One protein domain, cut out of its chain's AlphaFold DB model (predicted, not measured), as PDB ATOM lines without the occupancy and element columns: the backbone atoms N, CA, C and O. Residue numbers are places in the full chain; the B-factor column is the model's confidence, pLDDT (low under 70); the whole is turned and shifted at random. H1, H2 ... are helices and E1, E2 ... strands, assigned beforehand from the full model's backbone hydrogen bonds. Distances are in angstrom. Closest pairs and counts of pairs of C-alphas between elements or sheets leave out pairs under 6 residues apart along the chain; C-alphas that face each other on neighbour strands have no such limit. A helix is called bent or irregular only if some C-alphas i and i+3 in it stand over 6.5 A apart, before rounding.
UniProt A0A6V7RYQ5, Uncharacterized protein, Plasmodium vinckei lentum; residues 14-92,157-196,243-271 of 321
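AT A GLANCE: This is residues 14 to 92, 157 to 196 and 243 to 271 of the 321 residues of an uncharacterized protein of Plasmodium vinckei lentum (UniProt A0A6V7RYQ5). A twisted sheet of three strands is sandwiched between helices, with long H2 and H6 over one face and H7 over the other. H3 and H4 form a corner at the far end of H2, and residues 245 to 251, of which 250 and 251 belong to H7, stick out. The printed part has 148 residues with eight named helices and three named strands, in the order E1 H1 H2 H3 H4 E2 H5 E3 H6 H7 H8. The sheet's order is E1, E3, E2, all antiparallel, in a mixed class of three layers, helices on both faces of a sheet. It is compact, with a radius of gyration of the C-alphas of 15.7 A and spans of 48 by 35 by 33 A.

HOW THE PARTS SIT: Start at edge strand E1, residues 14 to 22, antiparallel to E3, residues 159 to 167; N 19 and O 162, 3.0 A apart, are within hydrogen-bond range. On the other side of E3 from E1 find its neighbour E2, residues 79 to 86, also antiparallel to E3, with N 83 and O 163 within hydrogen-bond range, 2.8 A apart. H1, residues 23 to 27, only grazes the sheet. H2, residues 31 to 54, lies over E2 at a height over the sheet of 7.9 A, closest at the C-alphas of Glu 43 and Ala 82, 5.2 A. With residues 31 to 38 it only just touches H1, with 3 pairs of C-alphas within 8 A. It touches H3, residues 56 to 62, only at the corner. On the same face, H6, residues 172 to 186, lies over E1 and E3; it touches H2 at a steep tilt of 45 degrees, closest at the C-alphas of Lys 45 and Glu 185, 6.8 A. H4, residues 68 to 74, touches H6 about perpendicular, at 84 degrees, closest at the C-alphas of Tyr 73 and Met 174, 5.7 A. On the opposite face, H7, residues 250 to 261, lies over E3 and E2 at a height over the sheet of 10.4 A. H5, residues 88 to 91, and H8, residues 264 to 267, are each close to H7 but not clearly touching, and not on the sheet. Every O i to N i+4 pair is within hydrogen-bond range in H1, H3, H4, H6 and H7; in H2 15 of 20 are, and H5 and H8 are too short for one.

IN THESE COORDINATES: Find C-alpha 14 at (161.728, 270.222, 330.021), where E1 begins its 23.6 A. H2 runs 32.4 A to C-alpha 54 at (161.348, 289.306, 323.963), with a kink of 49 degrees near residue 38; it is irregular, C-alphas 33 and 36 being 8.5 A apart, and H5 is only just irregular, C-alphas 88 and 91 being 6.7 A apart. E2 measures 21.2 A, E3 26.8 A, H6 21.0 A and H7 15.7 A. H8 ends at C-alpha 267 at (166.290, 248.290, 317.802).

THE WHOLE: The C-alphas of Asp 69 and Asp 92, the two farthest apart, are 48.8 A apart. Residues 93 to 156 and 197 to 242 are not printed; the gaps across these cuts are 11.0 A and 36.2 A. The links printed whole are tight. Look for pLDDT under 70 at residues 88 to 92, 157 to 159, 189 to 196 and 243 to 271 of this model; the mean of the printed part is 72.0.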
ATOM      1  N   GLU A  14     162.492 271.223 330.756       75.38
ATOM      2  CA  GLU A  14     161.728 270.222 330.021       75.38
ATOM      3  C   GLU A  14     162.298 270.060 328.608       75.38
ATOM      4  O   GLU A  14     162.723 271.038 327.985       75.38
ATOM      5  N   ILE A  15     162.316 268.821 328.103       77.00
ATOM      6  CA  ILE A  15     162.588 268.540 326.690       77.00
ATOM      7  C   ILE A  15     161.342 268.916 325.903       77.00
ATOM      8  O   ILE A  15     160.284 268.315 326.068       77.00
ATOM      9  N   ILE A  16     161.483 269.909 325.035       75.62
ATOM     10  CA  ILE A  16     160.372 270.426 324.239       75.62
ATOM     11  C   ILE A  16     160.389 269.925 322.805       75.62
ATOM     12  O   ILE A  16     159.364 269.913 322.133       75.62
ATOM     13  N   LEU A  17     161.559 269.522 322.324       75.69
ATOM     14  CA  LEU A  17     161.714 268.968 320.999       75.69
ATOM     15  C   LEU A  17     162.727 267.846 321.070       75.69
ATOM     16  O   LEU A  17     163.864 268.044 321.494       75.69
ATOM     17  N   LEU A  18     162.293 266.693 320.606       75.00
ATOM     18  CA  LEU A  18     163.154 265.611 320.192       75.00
ATOM     19  C   LEU A  18     162.756 265.321 318.751       75.00
ATOM     20  O   LEU A  18     161.575 265.102 318.486       75.00
ATOM     21  N   GLY A  19     163.681 265.414 317.807       73.44
ATOM     22  CA  GLY A  19     163.327 265.287 316.399       73.44
ATOM     23  C   GLY A  19     164.489 264.925 315.497       73.44
ATOM     24  O   GLY A  19     165.647 265.071 315.878       73.44
ATOM     25  N   PHE A  20     164.159 264.450 314.302       76.56
ATOM     26  CA  PHE A  20     165.141 264.090 313.289       76.56
ATOM     27  C   PHE A  20     165.439 265.289 312.397       76.56
ATOM     28  O   PHE A  20     164.535 265.931 311.856       76.56
ATOM     29  N   LEU A  21     166.724 265.587 312.264       83.06
ATOM     30  CA  LEU A  21     167.250 266.598 311.372       83.06
ATOM     31  C   LEU A  21     167.960 265.901 310.220       83.06
ATOM     32  O   LEU A  21     168.925 265.171 310.441       83.06
ATOM     33  N   ASN A  22     167.501 266.162 309.002       83.06
ATOM     34  CA  ASN A  22     168.203 265.756 307.799       83.06
ATOM     35  C   ASN A  22     169.319 266.762 307.507       83.06
ATOM     36  O   ASN A  22     169.117 267.823 306.918       83.06
ATOM     37  N   VAL A  23     170.497 266.441 308.022       82.69
ATOM     38  CA  VAL A  23     171.716 267.232 307.937       82.69
ATOM     39  C   VAL A  23     172.161 267.390 306.484       82.69
ATOM     40  O   VAL A  23     172.555 268.496 306.126       82.69
ATOM     41  N   ASP A  24     172.009 266.365 305.636       81.75
ATOM     42  CA  ASP A  24     172.325 266.458 304.200       81.75
ATOM     43  C   ASP A  24     171.488 267.558 303.533       81.75
ATOM     44  O   ASP A  24     172.020 268.448 302.871       81.75
ATOM     45  N   ASN A  25     170.174 267.559 303.774       84.44
ATOM     46  CA  ASN A  25     169.262 268.540 303.184       84.44
ATOM     47  C   ASN A  25     169.477 269.966 303.713       84.44
ATOM     48  O   ASN A  25     169.216 270.940 303.004       84.44
ATOM     49  N   VAL A  26     169.885 270.113 304.977       85.88
ATOM     50  CA  VAL A  26     169.997 271.431 305.625       85.88
ATOM     51  C   VAL A  26     171.390 272.042 305.468       85.88
ATOM     52  O   VAL A  26     171.491 273.259 305.311       85.88
ATOM     53  N   TYR A  27     172.444 271.224 305.499       86.44
ATOM     54  CA  TYR A  27     173.844 271.660 305.531       86.44
ATOM     55  C   TYR A  27     174.683 271.168 304.342       86.44
ATOM     56  O   TYR A  27     175.816 271.625 304.184       86.44
ATOM     57  N   GLY A  28     174.126 270.310 303.483       85.06
ATOM     58  CA  GLY A  28     174.793 269.745 302.309       85.06
ATOM     59  C   GLY A  28     175.521 268.433 302.602       85.06
ATOM     60  O   GLY A  28     175.870 268.139 303.741       85.06
ATOM     61  N   GLU A  29     175.798 267.655 301.555       81.94
ATOM     62  CA  GLU A  29     176.390 266.305 301.639       81.94
ATOM     63  C   GLU A  29     177.796 266.276 302.286       81.94
ATOM     64  O   GLU A  29     178.242 265.252 302.795       81.94
ATOM     65  N   ASN A  30     178.506 267.411 302.334       82.81
ATOM     66  CA  ASN A  30     179.842 267.529 302.936       82.81
ATOM     67  C   ASN A  30     179.830 267.853 304.446       82.81
ATOM     68  O   ASN A  30     180.879 268.171 305.026       82.81
ATOM     69  N   TRP A  31     178.668 267.756 305.098       85.38
ATOM     70  CA  TRP A  31     178.462 268.098 306.507       85.38
ATOM     71  C   TRP A  31     179.363 267.319 307.479       85.38
ATOM     72  O   TRP A  31     179.668 267.809 308.568       85.38
ATOM     73  N   VAL A  32     179.834 266.128 307.090       83.06
ATOM     74  CA  VAL A  32     180.682 265.251 307.918       83.06
ATOM     75  C   VAL A  32     181.969 265.954 308.366       83.06
ATOM     76  O   VAL A  32     182.412 265.758 309.499       83.06
ATOM     77  N   SER A  33     182.530 266.825 307.522       85.06
ATOM     78  CA  SER A  33     183.726 267.624 307.843       85.06
ATOM     79  C   SER A  33     183.433 268.853 308.717       85.06
ATOM     80  O   SER A  33     184.348 269.443 309.283       85.06
ATOM     81  N   LYS A  34     182.154 269.218 308.877       87.56
ATOM     82  CA  LYS A  34     181.685 270.444 309.547       87.56
ATOM     83  C   LYS A  34     180.858 270.173 310.805       87.56
ATOM     84  O   LYS A  34     180.124 271.042 311.268       87.56
ATOM     85  N   LYS A  35     180.972 268.980 311.400       83.56
ATOM     86  CA  LYS A  35     180.155 268.542 312.551       83.56
ATOM     87  C   LYS A  35     180.101 269.561 313.696       83.56
ATOM     88  O   LYS A  35     179.024 269.822 314.230       83.56
ATOM     89  N   ASP A  36     181.237 270.143 314.069       83.06
ATOM     90  CA  ASP A  36     181.301 271.104 315.179       83.06
ATOM     91  C   ASP A  36     180.745 272.483 314.811       83.06
ATOM     92  O   ASP A  36     180.128 273.141 315.649       83.06
ATOM     93  N   GLU A  37     180.913 272.910 313.559       88.50
ATOM     94  CA  GLU A  37     180.305 274.137 313.036       88.50
ATOM     95  C   GLU A  37     178.778 274.015 313.025       88.50
ATOM     96  O   GLU A  37     178.080 274.894 313.525       88.50
ATOM     97  N   ILE A  38     178.262 272.875 312.562       89.00
ATOM     98  CA  ILE A  38     176.827 272.584 312.512       89.00
ATOM     99  C   ILE A  38     176.222 272.563 313.916       89.00
ATOM    100  O   ILE A  38     175.174 273.162 314.142       89.00
ATOM    101  N   LYS A  39     176.886 271.921 314.888       86.06
ATOM    102  CA  LYS A  39     176.433 271.933 316.290       86.06
ATOM    103  C   LYS A  39     176.308 273.358 316.831       86.06
ATOM    104  O   LYS A  39     175.291 273.682 317.443       86.06
ATOM    105  N   LYS A  40     177.309 274.208 316.574       86.50
ATOM    106  CA  LYS A  40     177.300 275.618 316.994       86.50
ATOM    107  C   LYS A  40     176.217 276.429 316.287       86.50
ATOM    108  O   LYS A  40     175.564 277.242 316.930       86.50
ATOM    109  N   ASP A  41     176.005 276.208 314.992       88.06
ATOM    110  CA  ASP A  41     174.949 276.882 314.233       88.06
ATOM    111  C   ASP A  41     173.551 276.511 314.750       88.06
ATOM    112  O   ASP A  41     172.722 277.393 314.973       88.06
ATOM    113  N   VAL A  42     173.296 275.226 315.017       87.88
ATOM    114  CA  VAL A  42     172.029 274.770 315.610       87.88
ATOM    115  C   VAL A  42     171.802 275.409 316.979       87.88
ATOM    116  O   VAL A  42     170.710 275.916 317.248       87.88
ATOM    117  N   GLU A  43     172.824 275.421 317.838       82.69
ATOM    118  CA  GLU A  43     172.753 276.080 319.142       82.69
ATOM    119  C   GLU A  43     172.445 277.575 318.989       82.69
ATOM    120  O   GLU A  43     171.517 278.088 319.619       82.69
ATOM    121  N   TYR A  44     173.151 278.262 318.091       84.00
ATOM    122  CA  TYR A  44     172.948 279.680 317.820       84.00
ATOM    123  C   TYR A  44     171.536 279.984 317.305       84.00
ATOM    124  O   TYR A  44     170.876 280.879 317.836       84.00
ATOM    125  N   LYS A  45     171.032 279.222 316.326       86.69
ATOM    126  CA  LYS A  45     169.667 279.360 315.787       86.69
ATOM    127  C   LYS A  45     168.617 279.229 316.881       86.69
ATOM    128  O   LYS A  45     167.704 280.048 316.974       86.69
ATOM    129  N   VAL A  46     168.779 278.241 317.756       83.06
ATOM    130  CA  VAL A  46     167.858 278.001 318.867       83.06
ATOM    131  C   VAL A  46     167.921 279.114 319.904       83.06
ATOM    132  O   VAL A  46     166.882 279.606 320.340       83.06
ATOM    133  N   VAL A  47     169.118 279.556 320.288       75.94
ATOM    134  CA  VAL A  47     169.273 280.650 321.254       75.94
ATOM    135  C   VAL A  47     168.749 281.966 320.677       75.94
ATOM    136  O   VAL A  47     168.150 282.755 321.409       75.94
ATOM    137  N   LYS A  48     168.884 282.189 319.365       84.81
ATOM    138  CA  LYS A  48     168.339 283.366 318.677       84.81
ATOM    139  C   LYS A  48     166.811 283.440 318.765       84.81
ATOM    140  O   LYS A  48     166.272 284.544 318.816       84.81
ATOM    141  N   LEU A  49     166.104 282.312 318.899       85.12
ATOM    142  CA  LEU A  49     164.653 282.311 319.153       85.12
ATOM    143  C   LEU A  49     164.274 283.022 320.456       85.12
ATOM    144  O   LEU A  49     163.191 283.595 320.540       85.12
ATOM    145  N   ASN A  50     165.173 283.081 321.443       85.62
ATOM    146  CA  ASN A  50     164.916 283.834 322.669       85.62
ATOM    147  C   ASN A  50     164.733 285.339 322.410       85.62
ATOM    148  O   ASN A  50     164.061 286.013 323.189       85.62
ATOM    149  N   GLN A  51     165.290 285.879 321.317       86.12
ATOM    150  CA  GLN A  51     165.026 287.260 320.904       86.12
ATOM    151  C   GLN A  51     163.578 287.425 320.430       86.12
ATOM    152  O   GLN A  51     162.939 288.413 320.781       86.12
ATOM    153  N   ALA A  52     163.034 286.437 319.714       86.31
ATOM    154  CA  ALA A  52     161.646 286.454 319.261       86.31
ATOM    155  C   ALA A  52     160.643 286.365 320.425       86.31
ATOM    156  O   ALA A  52     159.537 286.870 320.305       86.31
ATOM    157  N   PHE A  53     161.007 285.790 321.577       87.25
ATOM    158  CA  PHE A  53     160.141 285.849 322.767       87.25
ATOM    159  C   PHE A  53     160.097 287.255 323.378       87.25
ATOM    160  O   PHE A  53     159.043 287.707 323.820       87.25
ATOM    161  N   LYS A  54     161.225 287.972 323.360       87.31
ATOM    162  CA  LYS A  54     161.348 289.306 323.963       87.31
ATOM    163  C   LYS A  54     160.773 290.424 323.097       87.31
ATOM    164  O   LYS A  54     160.214 291.369 323.640       87.31
ATOM    165  N   TYR A  55     160.928 290.324 321.779       88.62
ATOM    166  CA  TYR A  55     160.581 291.392 320.844       88.62
ATOM    167  C   TYR A  55     159.444 290.951 319.908       88.62
ATOM    168  O   TYR A  55     159.677 290.109 319.036       88.62
ATOM    169  N   PRO A  56     158.234 291.533 320.037       88.56
ATOM    170  CA  PRO A  56     157.081 291.170 319.211       88.56
ATOM    171  C   PRO A  56     157.309 291.368 317.707       88.56
ATOM    172  O   PRO A  56     156.840 290.568 316.905       88.56
ATOM    173  N   SER A  57     158.063 292.401 317.314       89.69
ATOM    174  CA  SER A  57     158.378 292.681 315.907       89.69
ATOM    175  C   SER A  57     159.153 291.536 315.250       89.69
ATOM    176  O   SER A  57     158.767 291.064 314.186       89.69
ATOM    177  N   ILE A  58     160.185 291.026 315.932       87.94
ATOM    178  CA  ILE A  58     160.986 289.884 315.465       87.94
ATOM    179  C   ILE A  58     160.119 288.625 315.369       87.94
ATOM    180  O   ILE A  58     160.287 287.824 314.449       87.94
ATOM    181  N   PHE A  59     159.198 288.435 316.319       89.50
ATOM    182  CA  PHE A  59     158.268 287.313 316.284       89.50
ATOM    183  C   PHE A  59     157.382 287.359 315.037       89.50
ATOM    184  O   PHE A  59     157.292 286.365 314.325       89.50
ATOM    185  N   GLN A  60     156.767 288.509 314.760       88.44
ATOM    186  CA  GLN A  60     155.844 288.668 313.641       88.44
ATOM    187  C   GLN A  60     156.549 288.548 312.283       88.44
ATOM    188  O   GLN A  60     156.009 287.924 311.377       88.44
ATOM    189  N   GLU A  61     157.770 289.075 312.162       89.75
ATOM    190  CA  GLU A  61     158.576 288.974 310.941       89.75
ATOM    191  C   GLU A  61     158.989 287.523 310.640       89.75
ATOM    192  O   GLU A  61     158.841 287.036 309.522       89.75
ATOM    193  N   LYS A  62     159.503 286.799 311.644       86.88
ATOM    194  CA  LYS A  62     160.022 285.435 311.447       86.88
ATOM    195  C   LYS A  62     158.945 284.353 311.460       86.88
ATOM    196  O   LYS A  62     159.127 283.292 310.856       86.88
ATOM    197  N   PHE A  63     157.854 284.589 312.182       89.38
ATOM    198  CA  PHE A  63     156.789 283.621 312.425       89.38
ATOM    199  C   PHE A  63     155.425 284.181 312.030       89.38
ATOM    200  O   PHE A  63     154.462 284.031 312.770       89.38
ATOM    201  N   GLU A  64     155.333 284.766 310.834       89.69
ATOM    202  CA  GLU A  64     154.093 285.314 310.255       89.69
ATOM    203  C   GLU A  64     152.906 284.328 310.292       89.69
ATOM    204  O   GLU A  64     151.750 284.719 310.399       89.69
ATOM    205  N   PHE A  65     153.185 283.023 310.265       89.56
ATOM    206  CA  PHE A  65     152.173 281.967 310.366       89.56
ATOM    207  C   PHE A  65     151.591 281.770 311.785       89.56
ATOM    208  O   PHE A  65     150.728 280.909 311.968       89.56
ATOM    209  N   LEU A  66     152.081 282.498 312.795       90.00
ATOM    210  CA  LEU A  66     151.582 282.501 314.174       90.00
ATOM    211  C   LEU A  66     150.889 283.828 314.488       90.00
ATOM    212  O   LEU A  66     151.313 284.892 314.044       90.00
ATOM    213  N   SER A  67     149.832 283.773 315.297       91.50
ATOM    214  CA  SER A  67     149.068 284.969 315.660       91.50
ATOM    215  C   SER A  67     149.698 285.750 316.820       91.50
ATOM    216  O   SER A  67     150.547 285.251 317.565       91.50
ATOM    217  N   ILE A  68     149.219 286.978 317.039       88.69
ATOM    218  CA  ILE A  68     149.585 287.774 318.221       88.69
ATOM    219  C   ILE A  68     149.148 287.101 319.535       88.69
ATOM    220  O   ILE A  68     149.818 287.219 320.562       88.69
ATOM    221  N   ASP A  69     148.058 286.332 319.502       90.12
ATOM    222  CA  ASP A  69     147.630 285.536 320.649       90.12
ATOM    223  C   ASP A  69     148.642 284.436 320.953       90.12
ATOM    224  O   ASP A  69     148.963 284.215 322.119       90.12
ATOM    225  N   ASP A  70     149.194 283.782 319.926       90.94
ATOM    226  CA  ASP A  70     150.241 282.773 320.091       90.94
ATOM    227  C   ASP A  70     151.516 283.376 320.699       90.94
ATOM    228  O   ASP A  70     152.112 282.769 321.595       90.94
ATOM    229  N   TYR A  71     151.882 284.605 320.314       90.81
ATOM    230  CA  TYR A  71     152.973 285.347 320.955       90.81
ATOM    231  C   TYR A  71     152.745 285.525 322.464       90.81
ATOM    232  O   TYR A  71     153.651 285.290 323.270       90.81
ATOM    233  N   ASN A  72     151.518 285.857 322.879       89.56
ATOM    234  CA  ASN A  72     151.184 286.020 324.296       89.56
ATOM    235  C   ASN A  72     151.376 284.741 325.124       89.56
ATOM    236  O   ASN A  72     151.653 284.839 326.322       89.56
ATOM    237  N   TYR A  73     151.293 283.556 324.508       88.12
ATOM    238  CA  TYR A  73     151.620 282.298 325.182       88.12
ATOM    239  C   TYR A  73     153.123 282.106 325.379       88.12
ATOM    240  O   TYR A  73     153.510 281.480 326.362       88.12
ATOM    241  N   VAL A  74     153.972 282.613 324.479       87.50
ATOM    242  CA  VAL A  74     155.410 282.293 324.464       87.50
ATOM    243  C   VAL A  74     156.336 283.429 324.897       87.50
ATOM    244  O   VAL A  74     157.501 283.159 325.168       87.50
ATOM    245  N   LYS A  75     155.854 284.667 325.047       86.44
ATOM    246  CA  LYS A  75     156.687 285.838 325.395       86.44
ATOM    247  C   LYS A  75     157.522 285.706 326.679       86.44
ATOM    248  O   LYS A  75     158.585 286.301 326.788       86.44
ATOM    249  N   ASN A  76     157.075 284.881 327.631       83.00
ATOM    250  CA  ASN A  76     157.769 284.628 328.903       83.00
ATOM    251  C   ASN A  76     158.582 283.316 328.912       83.00
ATOM    252  O   ASN A  76     159.003 282.856 329.977       83.00
ATOM    253  N   ASN A  77     158.765 282.679 327.751       82.25
ATOM    254  CA  ASN A  77     159.577 281.474 327.628       82.25
ATOM    255  C   ASN A  77     161.061 281.767 327.494       82.25
ATOM    256  O   ASN A  77     161.498 282.864 327.152       82.25
ATOM    257  N   TYR A  78     161.828 280.709 327.730       80.12
ATOM    258  CA  TYR A  78     163.250 280.698 327.476       80.12
ATOM    259  C   TYR A  78     163.704 279.299 327.067       80.12
ATOM    260  O   TYR A  78     163.398 278.312 327.745       80.12
ATOM    261  N   ILE A  79     164.435 279.219 325.959       82.56
ATOM    262  CA  ILE A  79     165.127 278.010 325.529       82.56
ATOM    263  C   ILE A  79     166.538 278.037 326.112       82.56
ATOM    264  O   ILE A  79     167.268 279.013 325.937       82.56
ATOM    265  N   TYR A  80     166.908 276.961 326.806       76.38
ATOM    266  CA  TYR A  80     168.192 276.853 327.497       76.38
ATOM    267  C   TYR A  80     169.301 276.319 326.603       76.38
ATOM    268  O   TYR A  80     170.426 276.794 326.695       76.38
ATOM    269  N   SER A  81     169.007 275.304 325.791       76.44
ATOM    270  CA  SER A  81     170.021 274.635 324.979       76.44
ATOM    271  C   SER A  81     169.402 273.784 323.881       76.44
ATOM    272  O   SER A  81     168.280 273.285 324.027       76.44
ATOM    273  N   ALA A  82     170.188 273.568 322.832       81.62
ATOM    274  CA  ALA A  82     169.949 272.568 321.808       81.62
ATOM    275  C   ALA A  82     171.207 271.738 321.573       81.62
ATOM    276  O   ALA A  82     172.316 272.264 321.598       81.62
ATOM    277  N   ILE A  83     171.024 270.439 321.357       82.00
ATOM    278  CA  ILE A  83     172.105 269.489 321.116       82.00
ATOM    279  C   ILE A  83     171.747 268.679 319.882       82.00
ATOM    280  O   ILE A  83     170.691 268.049 319.838       82.00
ATOM    281  N   LEU A  84     172.647 268.681 318.901       83.81
ATOM    282  CA  LEU A  84     172.575 267.800 317.747       83.81
ATOM    283  C   LEU A  84     173.497 266.597 317.962       83.81
ATOM    284  O   LEU A  84     174.709 266.745 318.155       83.81
ATOM    285  N   ILE A  85     172.907 265.409 317.916       82.25
ATOM    286  CA  ILE A  85     173.585 264.121 318.023       82.25
ATOM    287  C   ILE A  85     173.606 263.507 316.625       82.25
ATOM    288  O   ILE A  85     172.559 263.227 316.046       82.25
ATOM    289  N   PHE A  86     174.798 263.315 316.071       78.94
ATOM    290  CA  PHE A  86     174.965 262.589 314.813       78.94
ATOM    291  C   PHE A  86     174.887 261.086 315.073       78.94
ATOM    292  O   PHE A  86     175.330 260.631 316.129       78.94
ATOM    293  N   ASN A  87     174.354 260.320 314.118       70.38
ATOM    294  CA  ASN A  87     174.348 258.865 314.218       70.38
ATOM    295  C   ASN A  87     175.807 258.347 314.349       70.38
ATOM    296  O   ASN A  87     176.665 258.721 313.541       70.38
ATOM    297  N   PRO A  88     176.134 257.549 315.383       57.34
ATOM    298  CA  PRO A  88     177.500 257.080 315.618       57.34
ATOM    299  C   PRO A  88     178.022 256.134 314.523       57.34
ATOM    300  O   PRO A  88     179.220 256.149 314.250       57.34
ATOM    301  N   HIS A  89     177.147 255.394 313.833       52.28
ATOM    302  CA  HIS A  89     177.530 254.415 312.799       52.28
ATOM    303  C   HIS A  89     177.916 255.033 311.445       52.28
ATOM    304  O   HIS A  89     178.146 254.323 310.471       52.28
ATOM    305  N   LEU A  90     177.990 256.361 311.365       52.66
ATOM    306  CA  LEU A  90     178.375 257.089 310.152       52.66
ATOM    307  C   LEU A  90     179.883 257.098 309.905       52.66
ATOM    308  O   LEU A  90     180.332 257.380 308.800       52.66
ATOM    309  N   ASN A  91     180.674 256.813 310.937       44.53
ATOM    310  CA  ASN A  91     182.129 256.828 310.835       44.53
ATOM    311  C   ASN A  91     182.719 255.467 310.422       44.53
ATOM    312  O   ASN A  91     183.921 255.395 310.179       44.53
ATOM    313  N   ASP A  92     181.914 254.403 310.334       45.34
ATOM    314  CA  ASP A  92     182.435 253.038 310.161       45.34
ATOM    315  C   ASP A  92     182.771 252.676 308.703       45.34
ATOM    316  O   ASP A  92     183.407 251.651 308.462       45.34
ATOM    317  N   GLU A 157     172.757 258.552 305.920       53.03
ATOM    318  CA  GLU A 157     173.962 259.015 306.571       53.03
ATOM    319  C   GLU A 157     173.755 260.426 307.131       53.03
ATOM    320  O   GLU A 157     174.231 260.731 308.216       53.03
ATOM    321  N   GLY A 158     172.909 261.245 306.507       58.53
ATOM    322  CA  GLY A 158     172.579 262.585 306.979       58.53
ATOM    323  C   GLY A 158     171.505 262.714 308.054       58.53
ATOM    324  O   GLY A 158     170.986 263.813 308.194       58.53
ATOM    325  N   ILE A 159     171.110 261.684 308.812       68.12
ATOM    326  CA  ILE A 159     170.101 261.869 309.879       68.12
ATOM    327  C   ILE A 159     170.764 262.080 311.247       68.12
ATOM    328  O   ILE A 159     171.446 261.201 311.776       68.12
ATOM    329  N   GLY A 160     170.512 263.246 311.848       73.94
ATOM    330  CA  GLY A 160     170.865 263.579 313.228       73.94
ATOM    331  C   GLY A 160     169.642 263.660 314.144       73.94
ATOM    332  O   GLY A 160     168.538 263.980 313.704       73.94
ATOM    333  N   VAL A 161     169.834 263.403 315.435       79.50
ATOM    334  CA  VAL A 161     168.818 263.596 316.478       79.50
ATOM    335  C   VAL A 161     169.049 264.941 317.154       79.50
ATOM    336  O   VAL A 161     170.102 265.185 317.741       79.50
ATOM    337  N   LEU A 162     168.053 265.820 317.088       83.19
ATOM    338  CA  LEU A 162     168.046 267.112 317.754       83.19
ATOM    339  C   LEU A 162     167.266 267.030 319.065       83.19
ATOM    340  O   LEU A 162     166.097 266.645 319.071       83.19
ATOM    341  N   VAL A 163     167.891 267.479 320.153       80.81
ATOM    342  CA  VAL A 163     167.271 267.626 321.474       80.81
ATOM    343  C   VAL A 163     167.273 269.098 321.864       80.81
ATOM    344  O   VAL A 163     168.334 269.712 321.938       80.81
ATOM    345  N   VAL A 164     166.102 269.665 322.153       81.56
ATOM    346  CA  VAL A 164     165.952 271.050 322.623       81.56
ATOM    347  C   VAL A 164     165.281 271.060 323.987       81.56
ATOM    348  O   VAL A 164     164.258 270.403 324.192       81.56
ATOM    349  N   THR A 165     165.828 271.851 324.911       78.19
ATOM    350  CA  THR A 165     165.259 272.033 326.252       78.19
ATOM    351  C   THR A 165     164.939 273.476 326.564       78.19
ATOM    352  O   THR A 165     165.743 274.373 326.305       78.19
ATOM    353  N   CYS A 166     163.811 273.688 327.223       78.31
ATOM    354  CA  CYS A 166     163.326 274.997 327.635       78.31
ATOM    355  C   CYS A 166     162.867 274.983 329.096       78.31
ATOM    356  O   CYS A 166     162.939 273.962 329.785       78.31
ATOM    357  N   LYS A 167     162.396 276.139 329.567       79.75
ATOM    358  CA  LYS A 167     161.645 276.248 330.822       79.75
ATOM    359  C   LYS A 167     160.475 275.266 330.808       79.75
ATOM    360  O   LYS A 167     159.794 275.167 329.792       79.75
ATOM    361  N   LYS A 168     160.259 274.543 331.910       78.69
ATOM    362  CA  LYS A 168     159.107 273.645 332.052       78.69
ATOM    363  C   LYS A 168     157.804 274.406 331.811       78.69
ATOM    364  O   LYS A 168     157.638 275.527 332.297       78.69
ATOM    365  N   MET A 169     156.896 273.794 331.051       76.75
ATOM    366  CA  MET A 169     155.612 274.396 330.707       76.75
ATOM    367  C   MET A 169     154.456 273.450 330.990       76.75
ATOM    368  O   MET A 169     154.453 272.296 330.564       76.75
ATOM    369  N   ASP A 170     153.400 273.993 331.582       76.00
ATOM    370  CA  ASP A 170     152.193 273.213 331.856       76.00
ATOM    371  C   ASP A 170     151.206 273.251 330.682       76.00
ATOM    372  O   ASP A 170     150.455 272.307 330.461       76.00
ATOM    373  N   LYS A 171     151.218 274.326 329.881       82.06
ATOM    374  CA  LYS A 171     150.241 274.544 328.804       82.06
ATOM    375  C   LYS A 171     150.636 273.804 327.514       82.06
ATOM    376  O   LYS A 171     151.617 274.197 326.877       82.06
ATOM    377  N   PRO A 172     149.838 272.834 327.020       80.19
ATOM    378  CA  PRO A 172     150.143 272.115 325.777       80.19
ATOM    379  C   PRO A 172     150.189 273.024 324.542       80.19
ATOM    380  O   PRO A 172     151.033 272.844 323.667       80.19
ATOM    381  N   LYS A 173     149.330 274.054 324.497       84.31
ATOM    382  CA  LYS A 173     149.313 275.045 323.408       84.31
ATOM    383  C   LYS A 173     150.666 275.753 323.261       84.31
ATOM    384  O   LYS A 173     151.161 275.913 322.153       84.31
ATOM    385  N   MET A 174     151.293 276.104 324.382       84.25
ATOM    386  CA  MET A 174     152.603 276.761 324.431       84.25
ATOM    387  C   MET A 174     153.706 275.853 323.871       84.25
ATOM    388  O   MET A 174     154.501 276.295 323.043       84.25
ATOM    389  N   LYS A 175     153.686 274.559 324.233       83.38
ATOM    390  CA  LYS A 175     154.593 273.540 323.670       83.38
ATOM    391  C   LYS A 175     154.439 273.443 322.157       83.38
ATOM    392  O   LYS A 175     155.424 273.481 321.430       83.38
ATOM    393  N   HIS A 176     153.199 273.376 321.678       84.75
ATOM    394  CA  HIS A 176     152.907 273.262 320.254       84.75
ATOM    395  C   HIS A 176     153.399 274.473 319.444       84.75
ATOM    396  O   HIS A 176     153.988 274.298 318.377       84.75
ATOM    397  N   ILE A 177     153.213 275.691 319.962       88.06
ATOM    398  CA  ILE A 177     153.709 276.922 319.328       88.06
ATOM    399  C   ILE A 177     155.237 276.893 319.227       88.06
ATOM    400  O   ILE A 177     155.790 277.098 318.148       88.06
ATOM    401  N   LEU A 178     155.930 276.568 320.318       87.06
ATOM    402  CA  LEU A 178     157.392 276.511 320.321       87.06
ATOM    403  C   LEU A 178     157.946 275.418 319.399       87.06
ATOM    404  O   LEU A 178     158.933 275.652 318.707       87.06
ATOM    405  N   ILE A 179     157.294 274.254 319.329       85.94
ATOM    406  CA  ILE A 179     157.650 273.203 318.367       85.94
ATOM    407  C   ILE A 179     157.528 273.732 316.934       85.94
ATOM    408  O   ILE A 179     158.427 273.502 316.128       85.94
ATOM    409  N   LYS A 180     156.459 274.472 316.606       88.62
ATOM    410  CA  LYS A 180     156.304 275.088 315.278       88.62
ATOM    411  C   LYS A 180     157.416 276.095 314.976       88.62
ATOM    412  O   LYS A 180     157.974 276.064 313.881       88.62
ATOM    413  N   MET A 181     157.769 276.946 315.941       88.81
ATOM    414  CA  MET A 181     158.873 277.904 315.792       88.81
ATOM    415  C   MET A 181     160.207 277.188 315.541       88.81
ATOM    416  O   MET A 181     160.932 277.536 314.611       88.81
ATOM    417  N   LEU A 182     160.504 276.138 316.314       88.00
ATOM    418  CA  LEU A 182     161.728 275.346 316.174       88.00
ATOM    419  C   LEU A 182     161.791 274.595 314.838       88.00
ATOM    420  O   LEU A 182     162.835 274.593 314.186       88.00
ATOM    421  N   LYS A 183     160.674 273.996 314.398       87.38
ATOM    422  CA  LYS A 183     160.579 273.347 313.081       87.38
ATOM    423  C   LYS A 183     160.872 274.328 311.952       87.38
ATOM    424  O   LYS A 183     161.579 273.965 311.018       87.38
ATOM    425  N   LYS A 184     160.372 275.564 312.043       88.69
ATOM    426  CA  LYS A 184     160.631 276.598 311.035       88.69
ATOM    427  C   LYS A 184     162.100 277.031 311.011       88.69
ATOM    428  O   LYS A 184     162.663 277.137 309.926       88.69
ATOM    429  N   GLU A 185     162.708 277.273 312.171       88.31
ATOM    430  CA  GLU A 185     164.072 277.823 312.253       88.31
ATOM    431  C   GLU A 185     165.153 276.779 311.906       88.31
ATOM    432  O   GLU A 185     166.151 277.120 311.274       88.31
ATOM    433  N   ILE A 186     164.962 275.504 312.275       84.25
ATOM    434  CA  ILE A 186     165.991 274.449 312.136       84.25
ATOM    435  C   ILE A 186     165.646 273.430 311.037       84.25
ATOM    436  O   ILE A 186     166.494 272.626 310.668       84.25
ATOM    437  N   LYS A 187     164.430 273.473 310.471       84.44
ATOM    438  CA  LYS A 187     163.944 272.539 309.432       84.44
ATOM    439  C   LYS A 187     163.964 271.068 309.871       84.44
ATOM    440  O   LYS A 187     164.384 270.183 309.135       84.44
ATOM    441  N   VAL A 188     163.502 270.809 311.091       79.81
ATOM    442  CA  VAL A 188     163.380 269.452 311.652       79.81
ATOM    443  C   VAL A 188     162.237 268.710 310.956       79.81
ATOM    444  O   VAL A 188     161.109 269.207 310.949       79.81
ATOM    445  N   GLU A 189     162.526 267.532 310.397       65.19
ATOM    446  CA  GLU A 189     161.590 266.761 309.567       65.19
ATOM    447  C   GLU A 189     160.499 266.100 310.416       65.19
ATOM    448  O   GLU A 189     159.311 266.313 310.182       65.19
ATOM    449  N   SER A 190     160.886 265.375 311.468       59.72
ATOM    450  CA  SER A 190     159.938 264.672 312.338       59.72
ATOM    451  C   SER A 190     160.204 264.950 313.813       59.72
ATOM    452  O   SER A 190     161.332 265.225 314.221       59.72
ATOM    453  N   THR A 191     159.150 264.909 314.626       61.06
ATOM    454  CA  THR A 191     159.200 265.180 316.070       61.06
ATOM    455  C   THR A 191     158.740 263.976 316.865       61.06
ATOM    456  O   THR A 191     157.562 263.627 316.839       61.06
ATOM    457  N   VAL A 192     159.660 263.389 317.621       54.91
ATOM    458  CA  VAL A 192     159.449 262.252 318.510       54.91
ATOM    459  C   VAL A 192     159.152 262.776 319.912       54.91
ATOM    460  O   VAL A 192     160.003 262.805 320.790       54.91
ATOM    461  N   LEU A 193     157.921 263.218 320.142       52.00
ATOM    462  CA  LEU A 193     157.444 263.524 321.491       52.00
ATOM    463  C   LEU A 193     156.303 262.571 321.828       52.00
ATOM    464  O   LEU A 193     155.132 262.932 321.767       52.00
ATOM    465  N   LYS A 194     156.646 261.328 322.169       40.06
ATOM    466  CA  LYS A 194     155.734 260.433 322.887       40.06
ATOM    467  C   LYS A 194     156.380 260.019 324.198       40.06
ATOM    468  O   LYS A 194     157.072 259.013 324.272       40.06
ATOM    469  N   TYR A 195     156.105 260.793 325.241       37.09
ATOM    470  CA  TYR A 195     156.091 260.260 326.593       37.09
ATOM    471  C   TYR A 195     154.625 260.050 326.979       37.09
ATOM    472  O   TYR A 195     153.949 260.979 327.416       37.09
ATOM    473  N   ASN A 196     154.113 258.835 326.760       32.03
ATOM    474  CA  ASN A 196     152.861 258.399 327.375       32.03
ATOM    475  C   ASN A 196     153.166 258.069 328.838       32.03
ATOM    476  O   ASN A 196     153.421 256.922 329.198       32.03
ATOM    477  N   PRO A 243     181.416 282.480 325.345       35.62
ATOM    478  CA  PRO A 243     180.934 281.149 324.992       35.62
ATOM    479  C   PRO A 243     180.424 280.414 326.239       35.62
ATOM    480  O   PRO A 243     181.010 280.507 327.323       35.62
ATOM    481  N   PHE A 244     179.303 279.714 326.077       39.19
ATOM    482  CA  PHE A 244     178.627 278.965 327.131       39.19
ATOM    483  C   PHE A 244     179.469 277.752 327.559       39.19
ATOM    484  O   PHE A 244     179.976 277.002 326.725       39.19
ATOM    485  N   ASP A 245     179.647 277.559 328.869       36.66
ATOM    486  CA  ASP A 245     180.483 276.483 329.408       36.66
ATOM    487  C   ASP A 245     179.707 275.157 329.480       36.66
ATOM    488  O   ASP A 245     178.925 274.898 330.401       36.66
ATOM    489  N   VAL A 246     179.954 274.304 328.486       41.72
ATOM    490  CA  VAL A 246     179.345 272.978 328.293       41.72
ATOM    491  C   VAL A 246     179.661 272.007 329.447       41.72
ATOM    492  O   VAL A 246     178.925 271.043 329.667       41.72
ATOM    493  N   LYS A 247     180.705 272.260 330.255       41.59
ATOM    494  CA  LYS A 247     181.147 271.344 331.326       41.59
ATOM    495  C   LYS A 247     180.206 271.275 332.535       41.59
ATOM    496  O   LYS A 247     180.332 270.363 333.345       41.59
ATOM    497  N   ARG A 248     179.245 272.197 332.676       43.62
ATOM    498  CA  ARG A 248     178.310 272.233 333.822       43.62
ATOM    499  C   ARG A 248     177.046 271.377 333.666       43.62
ATOM    500  O   ARG A 248     176.255 271.316 334.602       43.62
ATOM    501  N   ASN A 249     176.826 270.715 332.528       44.28
ATOM    502  CA  ASN A 249     175.534 270.097 332.197       44.28
ATOM    503  C   ASN A 249     175.612 268.551 332.107       44.28
ATOM    504  O   ASN A 249     175.307 267.952 331.078       44.28
ATOM    505  N   ASN A 250     175.997 267.884 333.205       48.69
ATOM    506  CA  ASN A 250     176.118 266.412 333.292       48.69
ATOM    507  C   ASN A 250     174.830 265.649 332.926       48.69
ATOM    508  O   ASN A 250     174.905 264.561 332.366       48.69
ATOM    509  N   PHE A 251     173.651 266.224 333.173       44.59
ATOM    510  CA  PHE A 251     172.365 265.617 332.804       44.59
ATOM    511  C   PHE A 251     172.211 265.426 331.285       44.59
ATOM    512  O   PHE A 251     171.625 264.449 330.825       44.59
ATOM    513  N   PHE A 252     172.775 266.341 330.499       47.19
ATOM    514  CA  PHE A 252     172.625 266.363 329.048       47.19
ATOM    515  C   PHE A 252     173.617 265.451 328.358       47.19
ATOM    516  O   PHE A 252     173.218 264.711 327.470       47.19
ATOM    517  N   ASN A 253     174.868 265.440 328.819       45.09
ATOM    518  CA  ASN A 253     175.833 264.445 328.365       45.09
ATOM    519  C   ASN A 253     175.333 263.043 328.705       45.09
ATOM    520  O   ASN A 253     175.395 262.181 327.849       45.09
ATOM    521  N   MET A 254     174.741 262.835 329.886       40.97
ATOM    522  CA  MET A 254     174.169 261.543 330.264       40.97
ATOM    523  C   MET A 254     172.939 261.174 329.426       40.97
ATOM    524  O   MET A 254     172.846 260.043 328.983       40.97
ATOM    525  N   THR A 255     172.014 262.101 329.154       48.81
ATOM    526  CA  THR A 255     170.802 261.805 328.362       48.81
ATOM    527  C   THR A 255     171.130 261.617 326.880       48.81
ATOM    528  O   THR A 255     170.659 260.672 326.259       48.81
ATOM    529  N   ALA A 256     171.986 262.467 326.310       48.94
ATOM    530  CA  ALA A 256     172.472 262.321 324.941       48.94
ATOM    531  C   ALA A 256     173.338 261.067 324.774       48.94
ATOM    532  O   ALA A 256     173.243 260.406 323.747       48.94
ATOM    533  N   TYR A 257     174.142 260.716 325.782       41.19
ATOM    534  CA  TYR A 257     174.887 259.463 325.813       41.19
ATOM    535  C   TYR A 257     173.922 258.286 325.905       41.19
ATOM    536  O   TYR A 257     173.903 257.499 324.980       41.19
ATOM    537  N   ILE A 258     173.036 258.220 326.905       43.56
ATOM    538  CA  ILE A 258     172.051 257.137 327.056       43.56
ATOM    539  C   ILE A 258     171.246 256.947 325.767       43.56
ATOM    540  O   ILE A 258     171.143 255.822 325.313       43.56
ATOM    541  N   TYR A 259     170.724 257.985 325.115       47.94
ATOM    542  CA  TYR A 259     169.926 257.796 323.893       47.94
ATOM    543  C   TYR A 259     170.748 257.687 322.598       47.94
ATOM    544  O   TYR A 259     170.254 257.124 321.626       47.94
ATOM    545  N   GLY A 260     171.982 258.193 322.577       43.53
ATOM    546  CA  GLY A 260     172.911 258.073 321.449       43.53
ATOM    547  C   GLY A 260     173.725 256.774 321.442       43.53
ATOM    548  O   GLY A 260     174.203 256.381 320.385       43.53
ATOM    549  N   SER A 261     173.875 256.111 322.594       36.28
ATOM    550  CA  SER A 261     174.574 254.829 322.758       36.28
ATOM    551  C   SER A 261     173.650 253.659 323.106       36.28
ATOM    552  O   SER A 261     174.090 252.513 323.056       36.28
ATOM    553  N   SER A 262     172.377 253.901 323.438       34.16
ATOM    554  CA  SER A 262     171.428 252.804 323.629       34.16
ATOM    555  C   SER A 262     170.988 252.234 322.293       34.16
ATOM    556  O   SER A 262     170.621 252.968 321.374       34.16
ATOM    557  N   ALA A 263     170.831 250.915 322.289       36.12
ATOM    558  CA  ALA A 263     170.126 250.097 321.310       36.12
ATOM    559  C   ALA A 263     168.675 250.548 320.998       36.12
ATOM    560  O   ALA A 263     167.927 249.832 320.352       36.12
ATOM    561  N   ILE A 264     168.248 251.731 321.446       40.25
ATOM    562  CA  ILE A 264     167.059 252.446 320.989       40.25
ATOM    563  C   ILE A 264     167.281 252.952 319.561       40.25
ATOM    564  O   ILE A 264     166.356 252.871 318.777       40.25
ATOM    565  N   LEU A 265     168.470 253.405 319.155       40.19
ATOM    566  CA  LEU A 265     168.702 253.741 317.737       40.19
ATOM    567  C   LEU A 265     168.842 252.490 316.850       40.19
ATOM    568  O   LEU A 265     168.458 252.536 315.686       40.19
ATOM    569  N   GLU A 266     169.333 251.376 317.405       36.91
ATOM    570  CA  GLU A 266     169.538 250.110 316.678       36.91
ATOM    571  C   GLU A 266     168.283 249.214 316.626       36.91
ATOM    572  O   GLU A 266     168.012 248.608 315.595       36.91
ATOM    573  N   ASN A 267     167.484 249.150 317.700       33.91
ATOM    574  CA  ASN A 267     166.290 248.290 317.802       33.91
ATOM    575  C   ASN A 267     164.969 249.050 317.693       33.91
ATOM    576  O   ASN A 267     163.901 248.463 317.892       33.91
ATOM    577  N   THR A 268     164.994 250.348 317.392       35.84
ATOM    578  CA  THR A 268     163.750 251.012 317.038       35.84
ATOM    579  C   THR A 268     163.492 250.906 315.546       35.84
ATOM    580  O   THR A 268     164.039 251.633 314.725       35.84
ATOM    581  N   ASN A 269     162.482 250.107 315.214       33.53
ATOM    582  CA  ASN A 269     161.599 250.365 314.075       33.53
ATOM    583  C   ASN A 269     160.853 251.719 314.244       33.53
ATOM    584  O   ASN A 269     159.647 251.799 314.029       33.53
ATOM    585  N   LEU A 270     161.524 252.797 314.681       33.78
ATOM    586  CA  LEU A 270     160.938 254.138 314.816       33.78
ATOM    587  C   LEU A 270     160.898 254.884 313.478       33.78
ATOM    588  O   LEU A 270     160.366 255.989 313.407       33.78
ATOM    589  N   ILE A 271     161.368 254.249 312.404       32.88
ATOM    590  CA  ILE A 271     160.922 254.541 311.048       32.88
ATOM    591  C   ILE A 271     159.838 253.517 310.707       32.88
ATOM    592  O   ILE A 271     160.116 252.519 310.056       32.88
TER     593      ILE A 271